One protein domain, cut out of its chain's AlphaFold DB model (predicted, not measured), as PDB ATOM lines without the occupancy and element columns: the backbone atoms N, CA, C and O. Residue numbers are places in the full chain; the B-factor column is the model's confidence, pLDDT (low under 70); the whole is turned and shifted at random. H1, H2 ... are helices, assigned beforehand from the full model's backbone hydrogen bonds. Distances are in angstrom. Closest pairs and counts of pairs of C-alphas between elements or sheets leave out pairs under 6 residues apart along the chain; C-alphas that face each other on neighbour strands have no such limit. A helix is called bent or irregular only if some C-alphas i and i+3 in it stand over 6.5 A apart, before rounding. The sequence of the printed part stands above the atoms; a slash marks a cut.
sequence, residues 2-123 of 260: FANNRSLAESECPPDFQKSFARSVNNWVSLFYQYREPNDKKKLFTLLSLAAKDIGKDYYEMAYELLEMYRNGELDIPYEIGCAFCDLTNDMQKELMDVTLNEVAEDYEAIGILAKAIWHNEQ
ATOM      1  N   PHE A   2      73.351  93.425  68.841       76.88
ATOM      2  CA  PHE A   2      72.777  94.709  69.277       76.88
ATOM      3  C   PHE A   2      73.164  95.982  68.495       76.88
ATOM      4  O   PHE A   2      72.765  97.084  68.859       76.88
ATOM      5  N   ALA A   3      73.955  95.871  67.425       68.44
ATOM      6  CA  ALA A   3      74.229  97.023  66.569       68.44
ATOM      7  C   ALA A   3      72.923  97.492  65.910       68.44
ATOM      8  O   ALA A   3      72.088  96.658  65.562       68.44
ATOM      9  N   ASN A   4      72.765  98.803  65.718       68.44
ATOM     10  CA  ASN A   4      71.539  99.430  65.212       68.44
ATOM     11  C   ASN A   4      70.300  99.150  66.096       68.44
ATOM     12  O   ASN A   4      69.200  98.983  65.573       68.44
ATOM     13  N   ASN A   5      70.489  99.048  67.420       76.06
ATOM     14  CA  ASN A   5      69.437  98.806  68.417       76.06
ATOM     15  C   ASN A   5      68.608  97.534  68.161       76.06
ATOM     16  O   ASN A   5      67.435  97.442  68.542       76.06
ATOM     17  N   ARG A   6      69.212  96.538  67.501       80.12
ATOM     18  CA  ARG A   6      68.560  95.247  67.289       80.12
ATOM     19  C   ARG A   6      68.325  94.548  68.617       80.12
ATOM     20  O   ARG A   6      69.247  94.430  69.420       80.12
ATOM     21  N   SER A   7      67.107  94.062  68.817       84.12
ATOM     22  CA  SER A   7      66.669  93.483  70.091       84.12
ATOM     23  C   SER A   7      66.592  91.958  70.061       84.12
ATOM     24  O   SER A   7      66.360  91.339  69.021       84.12
ATOM     25  N   LEU A   8      66.694  91.340  71.239       85.50
ATOM     26  CA  LEU A   8      66.426  89.909  71.424       85.50
ATOM     27  C   LEU A   8      65.004  89.515  71.017       85.50
ATOM     28  O   LEU A   8      64.784  88.362  70.655       85.50
ATOM     29  N   ALA A   9      64.053  90.450  71.083       82.94
ATOM     30  CA  ALA A   9      62.654  90.221  70.735       82.94
ATOM     31  C   ALA A   9      62.398  90.158  69.217       82.94
ATOM     32  O   ALA A   9      61.298  89.791  68.801       82.94
ATOM     33  N   GLU A  10      63.380  90.507  68.379       85.25
ATOM     34  CA  GLU A  10      63.246  90.422  66.925       85.25
ATOM     35  C   GLU A  10      63.186  88.969  66.447       85.25
ATOM     36  O   GLU A  10      63.921  88.103  66.923       85.25
ATOM     37  N   SER A  11      62.348  88.710  65.439       81.62
ATOM     38  CA  SER A  11      62.176  87.381  64.832       81.62
ATOM     39  C   SER A  11      63.464  86.816  64.229       81.62
ATOM     40  O   SER A  11      63.619  85.602  64.121       81.62
ATOM     41  N   GLU A  12      64.387  87.691  63.841       84.75
ATOM     42  CA  GLU A  12      65.682  87.333  63.269       84.75
ATOM     43  C   GLU A  12      66.740  86.986  64.325       84.75
ATOM     44  O   GLU A  12      67.820  86.504  63.975       84.75
ATOM     45  N   CYS A  13      66.469  87.227  65.612       85.81
ATOM     46  CA  CYS A  13      67.424  86.927  66.667       85.81
ATOM     47  C   CYS A  13      67.574  85.400  66.841       85.81
ATOM     48  O   CYS A  13      66.594  84.713  67.140       85.81
ATOM     49  N   PRO A  14      68.798  84.838  66.736       90.44
ATOM     50  CA  PRO A  14      69.008  83.408  66.927       90.44
ATOM     51  C   PRO A  14      68.560  82.947  68.328       90.44
ATOM     52  O   PRO A  14      69.020  83.517  69.326       90.44
ATOM     53  N   PRO A  15      67.739  81.885  68.451       90.19
ATOM     54  CA  PRO A  15      67.237  81.416  69.747       90.19
ATOM     55  C   PRO A  15      68.337  81.041  70.746       90.19
ATOM     56  O   PRO A  15      68.181  81.214  71.954       90.19
ATOM     57  N   ASP A  16      69.471  80.535  70.261       91.94
ATOM     58  CA  ASP A  16      70.600  80.186  71.124       91.94
ATOM     59  C   ASP A  16      71.298  81.427  71.687       91.94
ATOM     60  O   ASP A  16      71.726  81.418  72.843       91.94
ATOM     61  N   PHE A  17      71.328  82.526  70.925       90.31
ATOM     62  CA  PHE A  17      71.809  83.810  71.424       90.31
ATOM     63  C   PHE A  17      70.867  84.365  72.500       90.31
ATOM     64  O   PHE A  17      71.343  84.754  73.565       90.31
ATOM     65  N   GLN A  18      69.544  84.304  72.286       90.31
ATOM     66  CA  GLN A  18      68.551  84.707  73.297       90.31
ATOM     67  C   GLN A  18      68.738  83.953  74.616       90.31
ATOM     68  O   GLN A  18      68.815  84.558  75.685       90.31
ATOM     69  N   LYS A  19      68.876  82.622  74.548       91.50
ATOM     70  CA  LYS A  19      69.120  81.779  75.729       91.50
ATOM     71  C   LYS A  19      70.443  82.112  76.414       91.50
ATOM     72  O   LYS A  19      70.498  82.121  77.640       91.50
ATOM     73  N   SER A  20      71.508  82.342  75.645       92.25
ATOM     74  CA  SER A  20      72.827  82.682  76.188       92.25
ATOM     75  C   SER A  20      72.806  84.029  76.912       92.25
ATOM     76  O   SER A  20      73.277  84.127  78.045       92.25
ATOM     77  N   PHE A  21      72.178  85.039  76.303       92.50
ATOM     78  CA  PHE A  21      72.009  86.357  76.906       92.50
ATOM     79  C   PHE A  21      71.192  86.276  78.198       92.50
ATOM     80  O   PHE A  21      71.665  86.708  79.244       92.50
ATOM     81  N   ALA A  22      70.019  85.634  78.160       90.75
ATOM     82  CA  ALA A  22      69.144  85.505  79.326       90.75
ATOM     83  C   ALA A  22      69.821  84.796  80.516       90.75
ATOM     84  O   ALA A  22      69.525  85.095  81.669       90.75
ATOM     85  N   ARG A  23      70.754  83.870  80.254       92.94
ATOM     86  CA  ARG A  23      71.549  83.200  81.300       92.94
ATOM     87  C   ARG A  23      72.682  84.062  81.857       92.94
ATOM     88  O   ARG A  23      73.149  83.785  82.958       92.94
ATOM     89  N   SER A  24      73.148  85.049  81.097       93.38
ATOM     90  CA  SER A  24      74.377  85.795  81.393       93.38
ATOM     91  C   SER A  24      74.116  87.207  81.907       93.38
ATOM     92  O   SER A  24      74.918  87.709  82.689       93.38
ATOM     93  N   VAL A  25      72.995  87.827  81.525       93.50
ATOM     94  CA  VAL A  25      72.698  89.238  81.815       93.50
ATOM     95  C   VAL A  25      72.765  89.562  83.307       93.50
ATOM     96  O   VAL A  25      73.460  90.499  83.688       93.50
ATOM     97  N   ASN A  26      72.184  88.720  84.166       93.00
ATOM     98  CA  ASN A  26      72.231  88.919  85.619       93.00
ATOM     99  C   ASN A  26      73.663  88.870  86.168       93.00
ATOM    100  O   ASN A  26      73.995  89.600  87.100       93.00
ATOM    101  N   ASN A  27      74.530  88.035  85.588       94.38
ATOM    102  CA  ASN A  27      75.932  87.981  85.991       94.38
ATOM    103  C   ASN A  27      76.667  89.250  85.561       94.38
ATOM    104  O   ASN A  27      77.475  89.755  86.328       94.38
ATOM    105  N   TRP A  28      76.387  89.784  84.370       94.06
ATOM    106  CA  TRP A  28      76.998  91.033  83.914       94.06
ATOM    107  C   TRP A  28      76.548  92.232  84.745       94.06
ATOM    108  O   TRP A  28      77.393  93.007  85.181       94.06
ATOM    109  N   VAL A  29      75.252  92.335  85.046       94.69
ATOM    110  CA  VAL A  29      74.725  93.349  85.970       94.69
ATOM    111  C   VAL A  29      75.389  93.206  87.343       94.69
ATOM    112  O   VAL A  29      75.890  94.177  87.896       94.69
ATOM    113  N   SER A  30      75.496  91.986  87.878       95.50
ATOM    114  CA  SER A  30      76.180  91.765  89.156       95.50
ATOM    115  C   SER A  30      77.667  92.138  89.107       95.50
ATOM    116  O   SER A  30      78.178  92.711  90.066       95.50
ATOM    117  N   LEU A  31      78.360  91.860  87.998       95.38
ATOM    118  CA  LEU A  31      79.767  92.221  87.819       95.38
ATOM    119  C   LEU A  31      79.988  93.735  87.860       95.38
ATOM    120  O   LEU A  31      80.983  94.166  88.439       95.38
ATOM    121  N   PHE A  32      79.065  94.538  87.321       95.88
ATOM    122  CA  PHE A  32      79.139  95.999  87.414       95.88
ATOM    123  C   PHE A  32      79.226  96.465  88.874       95.88
ATOM    124  O   PHE A  32      80.141  97.204  89.227       95.88
ATOM    125  N   TYR A  33      78.356  95.952  89.747       95.25
ATOM    126  CA  TYR A  33      78.364  96.307  91.172       95.25
ATOM    127  C   TYR A  33      79.533  95.686  91.958       95.25
ATOM    128  O   TYR A  33      79.888  96.174  93.030       95.25
ATOM    129  N   GLN A  34      80.140  94.606  91.456       95.31
ATOM    130  CA  GLN A  34      81.294  93.961  92.095       95.31
ATOM    131  C   GLN A  34      82.628  94.635  91.762       95.31
ATOM    132  O   GLN A  34      83.561  94.567  92.572       95.31
ATOM    133  N   TYR A  35      82.750  95.259  90.586       93.56
ATOM    134  CA  TYR A  35      83.954  96.002  90.235       93.56
ATOM    135  C   TYR A  35      84.168  97.158  91.212       93.56
ATOM    136  O   TYR A  35      83.262  97.932  91.501       93.56
ATOM    137  N   ARG A  36      85.393  97.272  91.729       91.38
ATOM    138  CA  ARG A  36      85.787  98.367  92.628       91.38
ATOM    139  C   ARG A  36      86.386  99.542  91.874       91.38
ATOM    140  O   ARG A  36      86.191 100.677  92.277       91.38
ATOM    141  N   GLU A  37      87.104  99.252  90.794       94.31
ATOM    142  CA  GLU A  37      87.775 100.258  89.980       94.31
ATOM    143  C   GLU A  37      86.765 100.948  89.047       94.31
ATOM    144  O   GLU A  37      86.162 100.268  88.204       94.31
ATOM    145  N   PRO A  38      86.599 102.285  89.133       93.94
ATOM    146  CA  PRO A  38      85.680 103.042  88.277       93.94
ATOM    147  C   PRO A  38      85.870 102.788  86.779       93.94
ATOM    148  O   PRO A  38      84.908 102.634  86.028       93.94
ATOM    149  N   ASN A  39      87.122 102.661  86.337       94.06
ATOM    150  CA  ASN A  39      87.437 102.429  84.929       94.06
ATOM    151  C   ASN A  39      87.009 101.042  84.429       94.06
ATOM    152  O   ASN A  39      86.668 100.898  83.255       94.06
ATOM    153  N   ASP A  40      87.003 100.021  85.288       94.81
ATOM    154  CA  ASP A  40      86.541  98.687  84.896       94.81
ATOM    155  C   ASP A  40      85.009  98.613  84.880       94.81
ATOM    156  O   ASP A  40      84.443  98.016  83.958       94.81
ATOM    157  N   LYS A  41      84.335  99.322  85.803       95.19
ATOM    158  CA  LYS A  41      82.885  99.570  85.714       95.19
ATOM    159  C   LYS A  41      82.522 100.253  84.400       95.19
ATOM    160  O   LYS A  41      81.655  99.758  83.687       95.19
ATOM    161  N   LYS A  42      83.224 101.339  84.048       96.00
ATOM    162  CA  LYS A  42      82.999 102.095  82.808       96.00
ATOM    163  C   LYS A  42      83.121 101.209  81.567       96.00
ATOM    164  O   LYS A  42      82.229 101.228  80.731       96.00
ATOM    165  N   LYS A  43      84.175 100.391  81.460       95.00
ATOM    166  CA  LYS A  43      84.359  99.476  80.313       95.00
ATOM    167  C   LYS A  43      83.214  98.477  80.176       95.00
ATOM    168  O   LYS A  43      82.717  98.268  79.072       95.00
ATOM    169  N   LEU A  44      82.807  97.849  81.281       95.50
ATOM    170  CA  LEU A  44      81.677  96.924  81.263       95.50
ATOM    171  C   LEU A  44      80.391  97.661  80.880       95.50
ATOM    172  O   LEU A  44      79.662  97.194  80.009       95.50
ATOM    173  N   PHE A  45      80.145  98.823  81.483       96.56
ATOM    174  CA  PHE A  45      78.979  99.648  81.202       96.56
ATOM    175  C   PHE A  45      78.879 100.015  79.720       96.56
ATOM    176  O   PHE A  45      77.840  99.763  79.123       96.56
ATOM    177  N   THR A  46      79.967 100.493  79.106       94.38
ATOM    178  CA  THR A  46      80.047 100.813  77.671       94.38
ATOM    179  C   THR A  46      79.550  99.662  76.788       94.38
ATOM    180  O   THR A  46      78.809  99.885  75.832       94.38
ATOM    181  N   LEU A  47      79.909  98.415  77.118       92.50
ATOM    182  CA  LEU A  47      79.439  97.236  76.383       92.50
ATOM    183  C   LEU A  47      77.953  96.954  76.635       92.50
ATOM    184  O   LEU A  47      77.220  96.609  75.707       92.50
ATOM    185  N   LEU A  48      77.504  97.105  77.883       94.88
ATOM    186  CA  LEU A  48      76.107  96.901  78.267       94.88
ATOM    187  C   LEU A  48      75.177  97.957  77.664       94.88
ATOM    188  O   LEU A  48      74.027  97.635  77.373       94.88
ATOM    189  N   SER A  49      75.668  99.169  77.396       95.62
ATOM    190  CA  SER A  49      74.890 100.243  76.771       95.62
ATOM    191  C   SER A  49      74.332  99.870  75.406       95.62
ATOM    192  O   SER A  49      73.239 100.303  75.052       95.62
ATOM    193  N   LEU A  50      75.030  99.010  74.660       92.19
ATOM    194  CA  LEU A  50      74.537  98.499  73.381       92.19
ATOM    195  C   LEU A  50      73.288  97.626  73.544       92.19
ATOM    196  O   LEU A  50      72.483  97.549  72.629       92.19
ATOM    197  N   ALA A  51      73.125  96.967  74.693       93.31
ATOM    198  CA  ALA A  51      72.009  96.073  74.991       93.31
ATOM    199  C   ALA A  51      71.026  96.674  76.010       93.31
ATOM    200  O   ALA A  51      70.207  95.946  76.569       93.31
ATOM    201  N   ALA A  52      71.087  97.987  76.264       93.69
ATOM    202  CA  ALA A  52      70.315  98.660  77.310       93.69
ATOM    203  C   ALA A  52      68.810  98.345  77.249       93.69
ATOM    204  O   ALA A  52      68.189  98.061  78.273       93.69
ATOM    205  N   LYS A  53      68.236  98.311  76.038       91.50
ATOM    206  CA  LYS A  53      66.832  97.947  75.799       91.50
ATOM    207  C   LYS A  53      66.479  96.553  76.325       91.50
ATOM    208  O   LYS A  53      65.416  96.378  76.912       91.50
ATOM    209  N   ASP A  54      67.351  95.576  76.094       92.12
ATOM    210  CA  ASP A  54      67.122  94.174  76.445       92.12
ATOM    211  C   ASP A  54      67.507  93.852  77.900       92.12
ATOM    212  O   ASP A  54      66.998  92.887  78.467       92.12
ATOM    213  N   ILE A  55      68.380  94.657  78.516       94.81
ATOM    214  CA  ILE A  55      68.670  94.592  79.959       94.81
ATOM    215  C   ILE A  55      67.515  95.216  80.758       94.81
ATOM    216  O   ILE A  55      67.118  94.692  81.797       94.81
ATOM    217  N   GLY A  56      66.935  96.312  80.266       92.94
ATOM    218  CA  GLY A  56      65.795  96.964  80.903       92.94
ATOM    219  C   GLY A  56      66.185  97.732  82.166       92.94
ATOM    220  O   GLY A  56      67.227  98.380  82.206       92.94
ATOM    221  N   LYS A  57      65.325  97.696  83.190       95.44
ATOM    222  CA  LYS A  57      65.408  98.540  84.399       95.44
ATOM    223  C   LYS A  57      66.788  98.530  85.064       95.44
ATOM    224  O   LYS A  57      67.298  99.595  85.395       95.44
ATOM    225  N   ASP A  58      67.402  97.356  85.178       96.75
ATOM    226  CA  ASP A  58      68.712  97.188  85.813       96.75
ATOM    227  C   ASP A  58      69.803  98.014  85.113       96.75
ATOM    228  O   ASP A  58      70.719  98.512  85.762       96.75
ATOM    229  N   TYR A  59      69.697  98.216  83.793       97.06
ATOM    230  CA  TYR A  59      70.614  99.093  83.067       97.06
ATOM    231  C   TYR A  59      70.464 100.556  83.483       97.06
ATOM    232  O   TYR A  59      71.466 101.231  83.700       97.06
ATOM    233  N   TYR A  60      69.230 101.049  83.604       97.12
ATOM    234  CA  TYR A  60      68.982 102.441  83.986       97.12
ATOM    235  C   TYR A  60      69.471 102.718  85.410       97.12
ATOM    236  O   TYR A  60      70.048 103.770  85.660       97.12
ATOM    237  N   GLU A  61      69.331 101.752  86.321       97.31
ATOM    238  CA  GLU A  61      69.895 101.849  87.674       97.31
ATOM    239  C   GLU A  61      71.428 101.960  87.644       97.31
ATOM    240  O   GLU A  61      71.985 102.866  88.265       97.31
ATOM    241  N   MET A  62      72.110 101.127  86.844       97.38
ATOM    242  CA  MET A  62      73.562 101.250  86.642       97.38
ATOM    243  C   MET A  62      73.954 102.589  86.002       97.38
ATOM    244  O   MET A  62      74.998 103.149  86.331       97.38
ATOM    245  N   ALA A  63      73.134 103.110  85.083       97.75
ATOM    246  CA  ALA A  63      73.404 104.372  84.403       97.75
ATOM    247  C   ALA A  63      73.370 105.554  85.376       97.75
ATOM    248  O   ALA A  63      74.248 106.413  85.312       97.75
ATOM    249  N   TYR A  64      72.419 105.571  86.312       97.69
ATOM    250  CA  TYR A  64      72.368 106.598  87.352       97.69
ATOM    251  C   TYR A  64      73.551 106.515  88.323       97.69
ATOM    252  O   TYR A  64      74.116 107.557  88.650       97.69
ATOM    253  N   GLU A  65      73.986 105.312  88.716       96.50
ATOM    254  CA  GLU A  65      75.211 105.153  89.519       96.50
ATOM    255  C   GLU A  65      76.436 105.688  88.764       96.50
ATOM    256  O   GLU A  65      77.242 106.430  89.321       96.50
ATOM    257  N   LEU A  66      76.560 105.379  87.471       96.50
ATOM    258  CA  LEU A  66      77.675 105.872  86.668       96.50
ATOM    259  C   LEU A  66      77.646 107.401  86.503       96.50
ATOM    260  O   LEU A  66      78.700 108.039  86.532       96.50
ATOM    261  N   LEU A  67      76.460 107.996  86.355       97.00
ATOM    262  CA  LEU A  67      76.295 109.450  86.311       97.00
ATOM    263  C   LEU A  67      76.693 110.102  87.641       97.00
ATOM    264  O   LEU A  67      77.319 111.156  87.624       97.00
ATOM    265  N   GLU A  68      76.391 109.484  88.785       96.38
ATOM    266  CA  GLU A  68      76.852 109.961  90.095       96.38
ATOM    267  C   GLU A  68      78.385 109.923  90.203       96.38
ATOM    268  O   GLU A  68      79.004 110.908  90.608       96.38
ATOM    269  N   MET A  69      79.016 108.837  89.753       95.88
ATOM    270  CA  MET A  69      80.479 108.724  89.711       95.88
ATOM    271  C   MET A  69      81.119 109.800  88.817       95.88
ATOM    272  O   MET A  69      82.139 110.384  89.187       95.88
ATOM    273  N   TYR A  70      80.512 110.097  87.663       96.44
ATOM    274  CA  TYR A  70      80.946 111.196  86.794       96.44
ATOM    275  C   TYR A  70      80.858 112.552  87.509       96.44
ATOM    276  O   TYR A  70      81.843 113.290  87.531       96.44
ATOM    277  N   ARG A  71      79.735 112.855  88.178       95.06
ATOM    278  CA  ARG A  71      79.569 114.098  88.960       95.06
ATOM    279  C   ARG A  71      80.623 114.252  90.055       95.06
ATOM    280  O   ARG A  71      81.068 115.362  90.334       95.06
ATOM    281  N   ASN A  72      81.031 113.141  90.663       95.25
ATOM    282  CA  ASN A  72      82.063 113.111  91.697       95.25
ATOM    283  C   ASN A  72      83.495 113.201  91.134       95.25
ATOM    284  O   ASN A  72      84.452 113.258  91.908       95.25
ATOM    285  N   GLY A  73      83.663 113.216  89.807       94.44
ATOM    286  CA  GLY A  73      84.967 113.246  89.143       94.44
ATOM    287  C   GLY A  73      85.730 111.921  89.226       94.44
ATOM    288  O   GLY A  73      86.955 111.912  89.115       94.44
ATOM    289  N   GLU A  74      85.035 110.803  89.451       95.50
ATOM    290  CA  GLU A  74      85.650 109.474  89.570       95.50
ATOM    291  C   GLU A  74      85.975 108.850  88.203       95.50
ATOM    292  O   GLU A  74      86.863 108.001  88.099       95.50
ATOM    293  N   LEU A  75      85.246 109.249  87.157       94.56
ATOM    294  CA  LEU A  75      85.406 108.786  85.778       94.56
ATOM    295  C   LEU A  75      84.876 109.826  84.786       94.56
ATOM    296  O   LEU A  75      84.009 110.620  85.134       94.56
ATOM    297  N   ASP A  76      85.332 109.770  83.532       93.25
ATOM    298  CA  ASP A  76      84.702 110.531  82.441       93.25
ATOM    299  C   ASP A  76      83.449 109.810  81.928       93.25
ATOM    300  O   ASP A  76      83.399 108.572  81.918       93.25
ATOM    301  N   ILE A  77      82.487 110.557  81.392       93.62
ATOM    302  CA  ILE A  77      81.240 110.011  80.848       93.62
ATOM    303  C   ILE A  77      81.509 109.091  79.629       93.62
ATOM    304  O   ILE A  77      82.237 109.465  78.706       93.62
ATOM    305  N   PRO A  78      80.979 107.854  79.589       94.25
ATOM    306  CA  PRO A  78      81.013 107.020  78.393       94.25
ATOM    307  C   PRO A  78      79.944 107.493  77.406       94.25
ATOM    308  O   PRO A  78      78.755 107.473  77.718       94.25
ATOM    309  N   TYR A  79      80.342 107.861  76.187       95.25
ATOM    310  CA  TYR A  79      79.392 108.328  75.173       95.25
ATOM    311  C   TYR A  79      78.365 107.262  74.772       95.25
ATOM    312  O   TYR A  79      77.249 107.594  74.373       95.25
ATOM    313  N   GLU A  80      78.702 105.978  74.925       95.25
ATOM    314  CA  GLU A  80      77.793 104.860  74.667       95.25
ATOM    315  C   GLU A  80      76.539 104.873  75.543       95.25
ATOM    316  O   GLU A  80      75.560 104.248  75.145       95.25
ATOM    317  N   ILE A  81      76.491 105.639  76.644       97.25
ATOM    318  CA  ILE A  81      75.246 105.851  77.400       97.25
ATOM    319  C   ILE A  81      74.093 106.321  76.496       97.25
ATOM    320  O   ILE A  81      72.950 105.930  76.719       97.25
ATOM    321  N   GLY A  82      74.396 107.055  75.416       97.12
ATOM    322  CA  GLY A  82      73.410 107.504  74.431       97.12
ATOM    323  C   GLY A  82      72.699 106.366  73.693       97.12
ATOM    324  O   GLY A  82      71.549 106.524  73.291       97.12
ATOM    325  N   CYS A  83      73.311 105.181  73.575       95.81
ATOM    326  CA  CYS A  83      72.654 103.996  73.010       95.81
ATOM    327  C   CYS A  83      71.393 103.613  73.804       95.81
ATOM    328  O   CYS A  83      70.414 103.136  73.232       95.81
ATOM    329  N   ALA A  84      71.376 103.893  75.109       96.00
ATOM    330  CA  ALA A  84      70.251 103.581  75.977       96.00
ATOM    331  C   ALA A  84      69.038 104.493  75.788       96.00
ATOM    332  O   ALA A  84      67.941 104.125  76.207       96.00
ATOM    333  N   PHE A  85      69.190 105.632  75.107       96.62
ATOM    334  CA  PHE A  85      68.056 106.496  74.775       96.62
ATOM    335  C   PHE A  85      67.098 105.809  73.789       96.62
ATOM    336  O   PHE A  85      65.913 106.138  73.742       96.62
ATOM    337  N   CYS A  86      67.581 104.796  73.054       93.25
ATOM    338  CA  CYS A  86      66.796 104.007  72.108       93.25
ATOM    339  C   CYS A  86      65.990 104.916  71.158       93.25
ATOM    340  O   CYS A  86      66.566 105.758  70.488       93.25
ATOM    341  N   ASP A  87      64.673 104.732  71.062       93.25
ATOM    342  CA  ASP A  87      63.763 105.521  70.228       93.25
ATOM    343  C   ASP A  87      62.977 106.575  71.025       93.25
ATOM    344  O   ASP A  87      62.060 107.174  70.468       93.25
ATOM    345  N   LEU A  88      63.302 106.806  72.304       95.38
ATOM    346  CA  LEU A  88      62.600 107.744  73.191       95.38
ATOM    347  C   LEU A  88      61.085 107.484  73.325       95.38
ATOM    348  O   LEU A  88      60.300 108.403  73.569       95.38
ATOM    349  N   THR A  89      60.638 106.236  73.177       91.25
ATOM    350  CA  THR A  89      59.211 105.884  73.250       91.25
ATOM    351  C   THR A  89      58.689 105.704  74.674       91.25
ATOM    352  O   THR A  89      57.474 105.757  74.877       91.25
ATOM    353  N   ASN A  90      59.563 105.533  75.671       92.94
ATOM    354  CA  ASN A  90      59.168 105.396  77.077       92.94
ATOM    355  C   ASN A  90      59.835 106.420  78.004       92.94
ATOM    356  O   ASN A  90      60.817 107.068  77.648       92.94
ATOM    357  N   ASP A  91      59.281 106.548  79.209       95.19
ATOM    358  CA  ASP A  91      59.681 107.583  80.162       95.19
ATOM    359  C   ASP A  91      61.091 107.366  80.722       95.19
ATOM    360  O   ASP A  91      61.810 108.343  80.878       95.19
ATOM    361  N   MET A  92      61.542 106.120  80.926       95.38
ATOM    362  CA  MET A  92      62.911 105.852  81.403       95.38
ATOM    363  C   MET A  92      63.969 106.307  80.390       95.38
ATOM    364  O   MET A  92      65.012 106.823  80.774       95.38
ATOM    365  N   GLN A  93      63.701 106.135  79.092       96.12
ATOM    366  CA  GLN A  93      64.590 106.602  78.025       96.12
ATOM    367  C   GLN A  93      64.682 108.129  77.991       96.12
ATOM    368  O   GLN A  93      65.779 108.674  77.882       96.12
ATOM    369  N   LYS A  94      63.532 108.809  78.092       97.31
ATOM    370  CA  LYS A  94      63.456 110.275  78.105       97.31
ATOM    371  C   LYS A  94      64.122 110.850  79.349       97.31
ATOM    372  O   LYS A  94      64.971 111.719  79.227       97.31
ATOM    373  N   GLU A  95      63.796 110.307  80.519       97.69
ATOM    374  CA  GLU A  95      64.379 110.713  81.797       97.69
ATOM    375  C   GLU A  95      65.897 110.518  81.798       97.69
ATOM    376  O   GLU A  95      66.629 111.438  82.151       97.69
ATOM    377  N   LEU A  96      66.392 109.365  81.330       98.06
ATOM    378  CA  LEU A  96      67.831 109.128  81.246       98.06
ATOM    379  C   LEU A  96      68.514 110.129  80.309       98.06
ATOM    380  O   LEU A  96      69.591 110.621  80.647       98.06
ATOM    381  N   MET A  97      67.915 110.438  79.154       98.19
ATOM    382  CA  MET A  97      68.442 111.456  78.242       98.19
ATOM    383  C   MET A  97      68.493 112.822  78.923       98.19
ATOM    384  O   MET A  97      69.556 113.440  78.950       98.19
ATOM    385  N   ASP A  98      67.387 113.263  79.515       97.81
ATOM    386  CA  ASP A  98      67.290 114.566  80.165       97.81
ATOM    387  C   ASP A  98      68.300 114.695  81.309       97.81
ATOM    388  O   ASP A  98      69.022 115.688  81.389       97.81
ATOM    389  N   VAL A  99      68.410 113.686  82.178       97.75
ATOM    390  CA  VAL A  99      69.403 113.686  83.259       97.75
ATOM    391  C   VAL A  99      70.811 113.710  82.674       97.75
ATOM    392  O   VAL A  99      71.599 114.572  83.038       97.75
ATOM    393  N   THR A 100      71.131 112.828  81.726       98.00
ATOM    394  CA  THR A 100      72.480 112.753  81.142       98.00
ATOM    395  C   THR A 100      72.908 114.086  80.525       98.00
ATOM    396  O   THR A 100      74.007 114.561  80.797       98.00
ATOM    397  N   LEU A 101      72.041 114.714  79.725       97.38
ATOM    398  CA  LEU A 101      72.352 115.972  79.042       97.38
ATOM    399  C   LEU A 101      72.447 117.174  79.993       97.38
ATOM    400  O   LEU A 101      73.124 118.142  79.660       97.38
ATOM    401  N   ASN A 102      71.793 117.116  81.156       96.19
ATOM    402  CA  ASN A 102      71.900 118.148  82.189       96.19
ATOM    403  C   ASN A 102      73.140 117.986  83.081       96.19
ATOM    404  O   ASN A 102      73.552 118.957  83.711       96.19
ATOM    405  N   GLU A 103      73.712 116.782  83.167       95.00
ATOM    406  CA  GLU A 103      74.883 116.515  84.009       95.00
ATOM    407  C   GLU A 103      76.214 116.753  83.305       95.00
ATOM    408  O   GLU A 103      77.178 117.136  83.963       95.00
ATOM    409  N   VAL A 104      76.291 116.509  81.995       95.31
ATOM    410  CA  VAL A 104      77.542 116.693  81.248       95.31
ATOM    411  C   VAL A 104      78.013 118.145  81.296       95.31
ATOM    412  O   VAL A 104      77.244 119.078  81.063       95.31
ATOM    413  N   ALA A 105      79.293 118.324  81.612       90.88
ATOM    414  CA  ALA A 105      79.882 119.634  81.846       90.88
ATOM    415  C   ALA A 105      80.112 120.399  80.540       90.88
ATOM    416  O   ALA A 105      79.927 121.617  80.491       90.88
ATOM    417  N   GLU A 106      80.517 119.690  79.486       93.31
ATOM    418  CA  GLU A 106      80.913 120.296  78.222       93.31
ATOM    419  C   GLU A 106      79.938 119.945  77.091       93.31
ATOM    420  O   GLU A 106      79.528 118.798  76.904       93.31
ATOM    421  N   ASP A 107      79.619 120.933  76.250       95.00
ATOM    422  CA  ASP A 107      78.684 120.755  75.131       95.00
ATOM    423  C   ASP A 107      79.123 119.645  74.157       95.00
ATOM    424  O   ASP A 107      78.281 118.960  73.573       95.00
ATOM    425  N   TYR A 108      80.434 119.435  73.974       93.12
ATOM    426  CA  TYR A 108      80.942 118.382  73.087       93.12
ATOM    427  C   TYR A 108      80.693 116.970  73.639       93.12
ATOM    428  O   TYR A 108      80.555 116.037  72.846       93.12
ATOM    429  N   GLU A 109      80.602 116.801  74.962       96.06
ATOM    430  CA  GLU A 109      80.280 115.513  75.584       96.06
ATOM    431  C   GLU A 109      78.826 115.149  75.282       96.06
ATOM    432  O   GLU A 109      78.544 114.048  74.802       96.06
ATOM    433  N   ALA A 110      77.913 116.113  75.449       97.81
ATOM    434  CA  ALA A 110      76.514 115.974  75.054       97.81
ATOM    435  C   ALA A 110      76.381 115.612  73.565       97.81
ATOM    436  O   ALA A 110      75.647 114.692  73.204       97.81
ATOM    437  N   ILE A 111      77.132 116.296  72.695       98.25
ATOM    438  CA  ILE A 111      77.147 116.025  71.251       98.25
ATOM    439  C   ILE A 111      77.643 114.600  70.957       98.25
ATOM    440  O   ILE A 111      77.053 113.918  70.118       98.25
ATOM    441  N   GLY A 112      78.682 114.121  71.647       97.00
ATOM    442  CA  GLY A 112      79.182 112.747  71.511       97.00
ATOM    443  C   GLY A 112      78.156 111.692  71.915       97.00
ATOM    444  O   GLY A 112      77.952 110.713  71.190       97.00
ATOM    445  N   ILE A 113      77.449 111.923  73.020       98.00
ATOM    446  CA  ILE A 113      76.365 111.056  73.500       98.00
ATOM    447  C   ILE A 113      75.205 111.036  72.497       98.00
ATOM    448  O   ILE A 113      74.722 109.966  72.120       98.00
ATOM    449  N   LEU A 114      74.789 112.202  72.000       98.12
ATOM    450  CA  LEU A 114      73.735 112.309  70.990       98.12
ATOM    451  C   LEU A 114      74.137 111.663  69.660       98.12
ATOM    452  O   LEU A 114      73.309 111.011  69.027       98.12
ATOM    453  N   ALA A 115      75.403 111.780  69.244       96.94
ATOM    454  CA  ALA A 115      75.910 111.076  68.069       96.94
ATOM    455  C   ALA A 115      75.738 109.559  68.233       96.94
ATOM    456  O   ALA A 115      75.236 108.890  67.328       96.94
ATOM    457  N   LYS A 116      76.093 109.011  69.402       95.44
ATOM    458  CA  LYS A 116      75.900 107.586  69.700       95.44
ATOM    459  C   LYS A 116      74.422 107.202  69.680       95.44
ATOM    460  O   LYS A 116      74.090 106.202  69.050       95.44
ATOM    461  N   ALA A 117      73.541 108.013  70.261       96.50
ATOM    462  CA  ALA A 117      72.096 107.775  70.246       96.50
ATOM    463  C   ALA A 117      71.520 107.711  68.818       96.50
ATOM    464  O   ALA A 117      70.889 106.717  68.450       96.50
ATOM    465  N   ILE A 118      71.808 108.722  67.984       95.75
ATOM    466  CA  ILE A 118      71.297 108.829  66.604       95.75
ATOM    467  C   ILE A 118      71.707 107.626  65.748       95.75
ATOM    468  O   ILE A 118      70.923 107.132  64.934       95.75
ATOM    469  N   TRP A 119      72.949 107.168  65.894       93.31
ATOM    470  CA  TRP A 119      73.466 106.068  65.085       93.31
ATOM    471  C   TRP A 119      73.149 104.695  65.664       93.31
ATOM    472  O   TRP A 119      73.081 103.728  64.907       93.31
ATOM    473  N   HIS A 120      72.914 104.600  66.972       92.69
ATOM    474  CA  HIS A 120      72.466 103.364  67.591       92.69
ATOM    475  C   HIS A 120      71.014 103.050  67.237       92.69
ATOM    476  O   HIS A 120      70.723 101.910  66.899       92.69
ATOM    477  N   ASN A 121      70.108 104.031  67.249       91.88
ATOM    478  CA  ASN A 121      68.719 103.826  66.847       91.88
ATOM    479  C   ASN A 121      68.275 104.902  65.852       91.88
ATOM    480  O   ASN A 121      68.128 106.067  66.203       91.88
ATOM    481  N   GLU A 122      67.974 104.497  64.616       88.94
ATOM    482  CA  GLU A 122      67.531 105.423  63.569       88.94
ATOM    483  C   GLU A 122      66.249 106.189  63.931       88.94
ATOM    484  O   GLU A 122      66.085 107.324  63.494       88.94
ATOM    485  N   GLN A 123      65.354 105.615  64.739       92.75
ATOM    486  CA  GLN A 123      64.125 106.293  65.164       92.75
ATOM    487  C   GLN A 123      64.376 107.398  66.195       92.75
ATOM    488  O   GLN A 123      63.548 108.298  66.316       92.75
TER     489      GLN A 123
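Overview. This is residues 2 to 123 of the 260 residues of an uncharacterized protein of Veillonella sp. oral taxon 158 str. F0412 (UniProt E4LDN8). The short helix H5 sits in the middle, with H2, H6 and H7 packed round it and H4 side by side with H6. Beyond H4, arm H1b folds into a hairpin with H2, while arm H1a lies far out and touches no helix. The printed part has 122 residues with seven named helices, H1 to H7 in order, and no named strand: all helix. It is compact, with a radius of gyration of the C-alphas of 14.1 A and spans of 42 by 34 by 21 A.

Along the chain. Start at residues 2 to 14, which hold no named element. Find C-alpha 15 at (67.237, 81.416, 69.747), where H1, residues 15 to 34, begins. By its hydrogen bonds it was assigned as one helix, but it is bent: C-alphas 23 and 26 are 7.2 A apart, between arms H1a, 15 to 23, 12.5 A, and H1b, 26 to 34, 12.2 A. Read on through H2, 38 to 49, 16.0 A; H3, 52 to 55, 5.1 A; H4, 57 to 71, 21.5 A; H5, 79 to 85, 11.5 A; H6, 91 to 103, 18.0 A; and H7, 107 to 120, 19.9 A, ending at (72.466, 103.364, 67.591).

Arrangement. Look first at the hub, H5: it touches H7, closest C-alphas Gly 82 and Ala 117 at 4.4 A, at a steep tilt of 54 degrees. H5 and H6 form a hairpin, C-alphas 85 and 93 closest at 4.8 A; H6 touches with residues 93 to 97 alone. H2 touches H5 with residues 46 to 49 alone, C-alphas 46 and 80 closest at 5.5 A. H3 only just touches H5, with 3 pairs of C-alphas within 8 A, closest 52 and 84 at 5.1 A. H4 touches H6, C-alphas 67 and 100 closest at 7.2 A, at 8 degrees, a shallow tilt, the same way. H1b and H2 are a hairpin, C-alphas 32 and 41 closest at 5.4 A. Every O i to N i+4 pair is within hydrogen-bond range in H1a, H2, H4, H6 and H7; H1b has 4 of 5, H5 has 0 of 3 but 4 of 4 O i to N i+3 pairs, and H3 is too short for an i+4 pair.

Size, cuts and confidence. The C-alphas farthest apart, Ser 11 and Gly 73, are 42.2 A apart. The printed part has no cut, and no link between helices is long. Check the B-factor column at residues 3 to 4, which are under 70; the mean pLDDT of the printed part is 93.4.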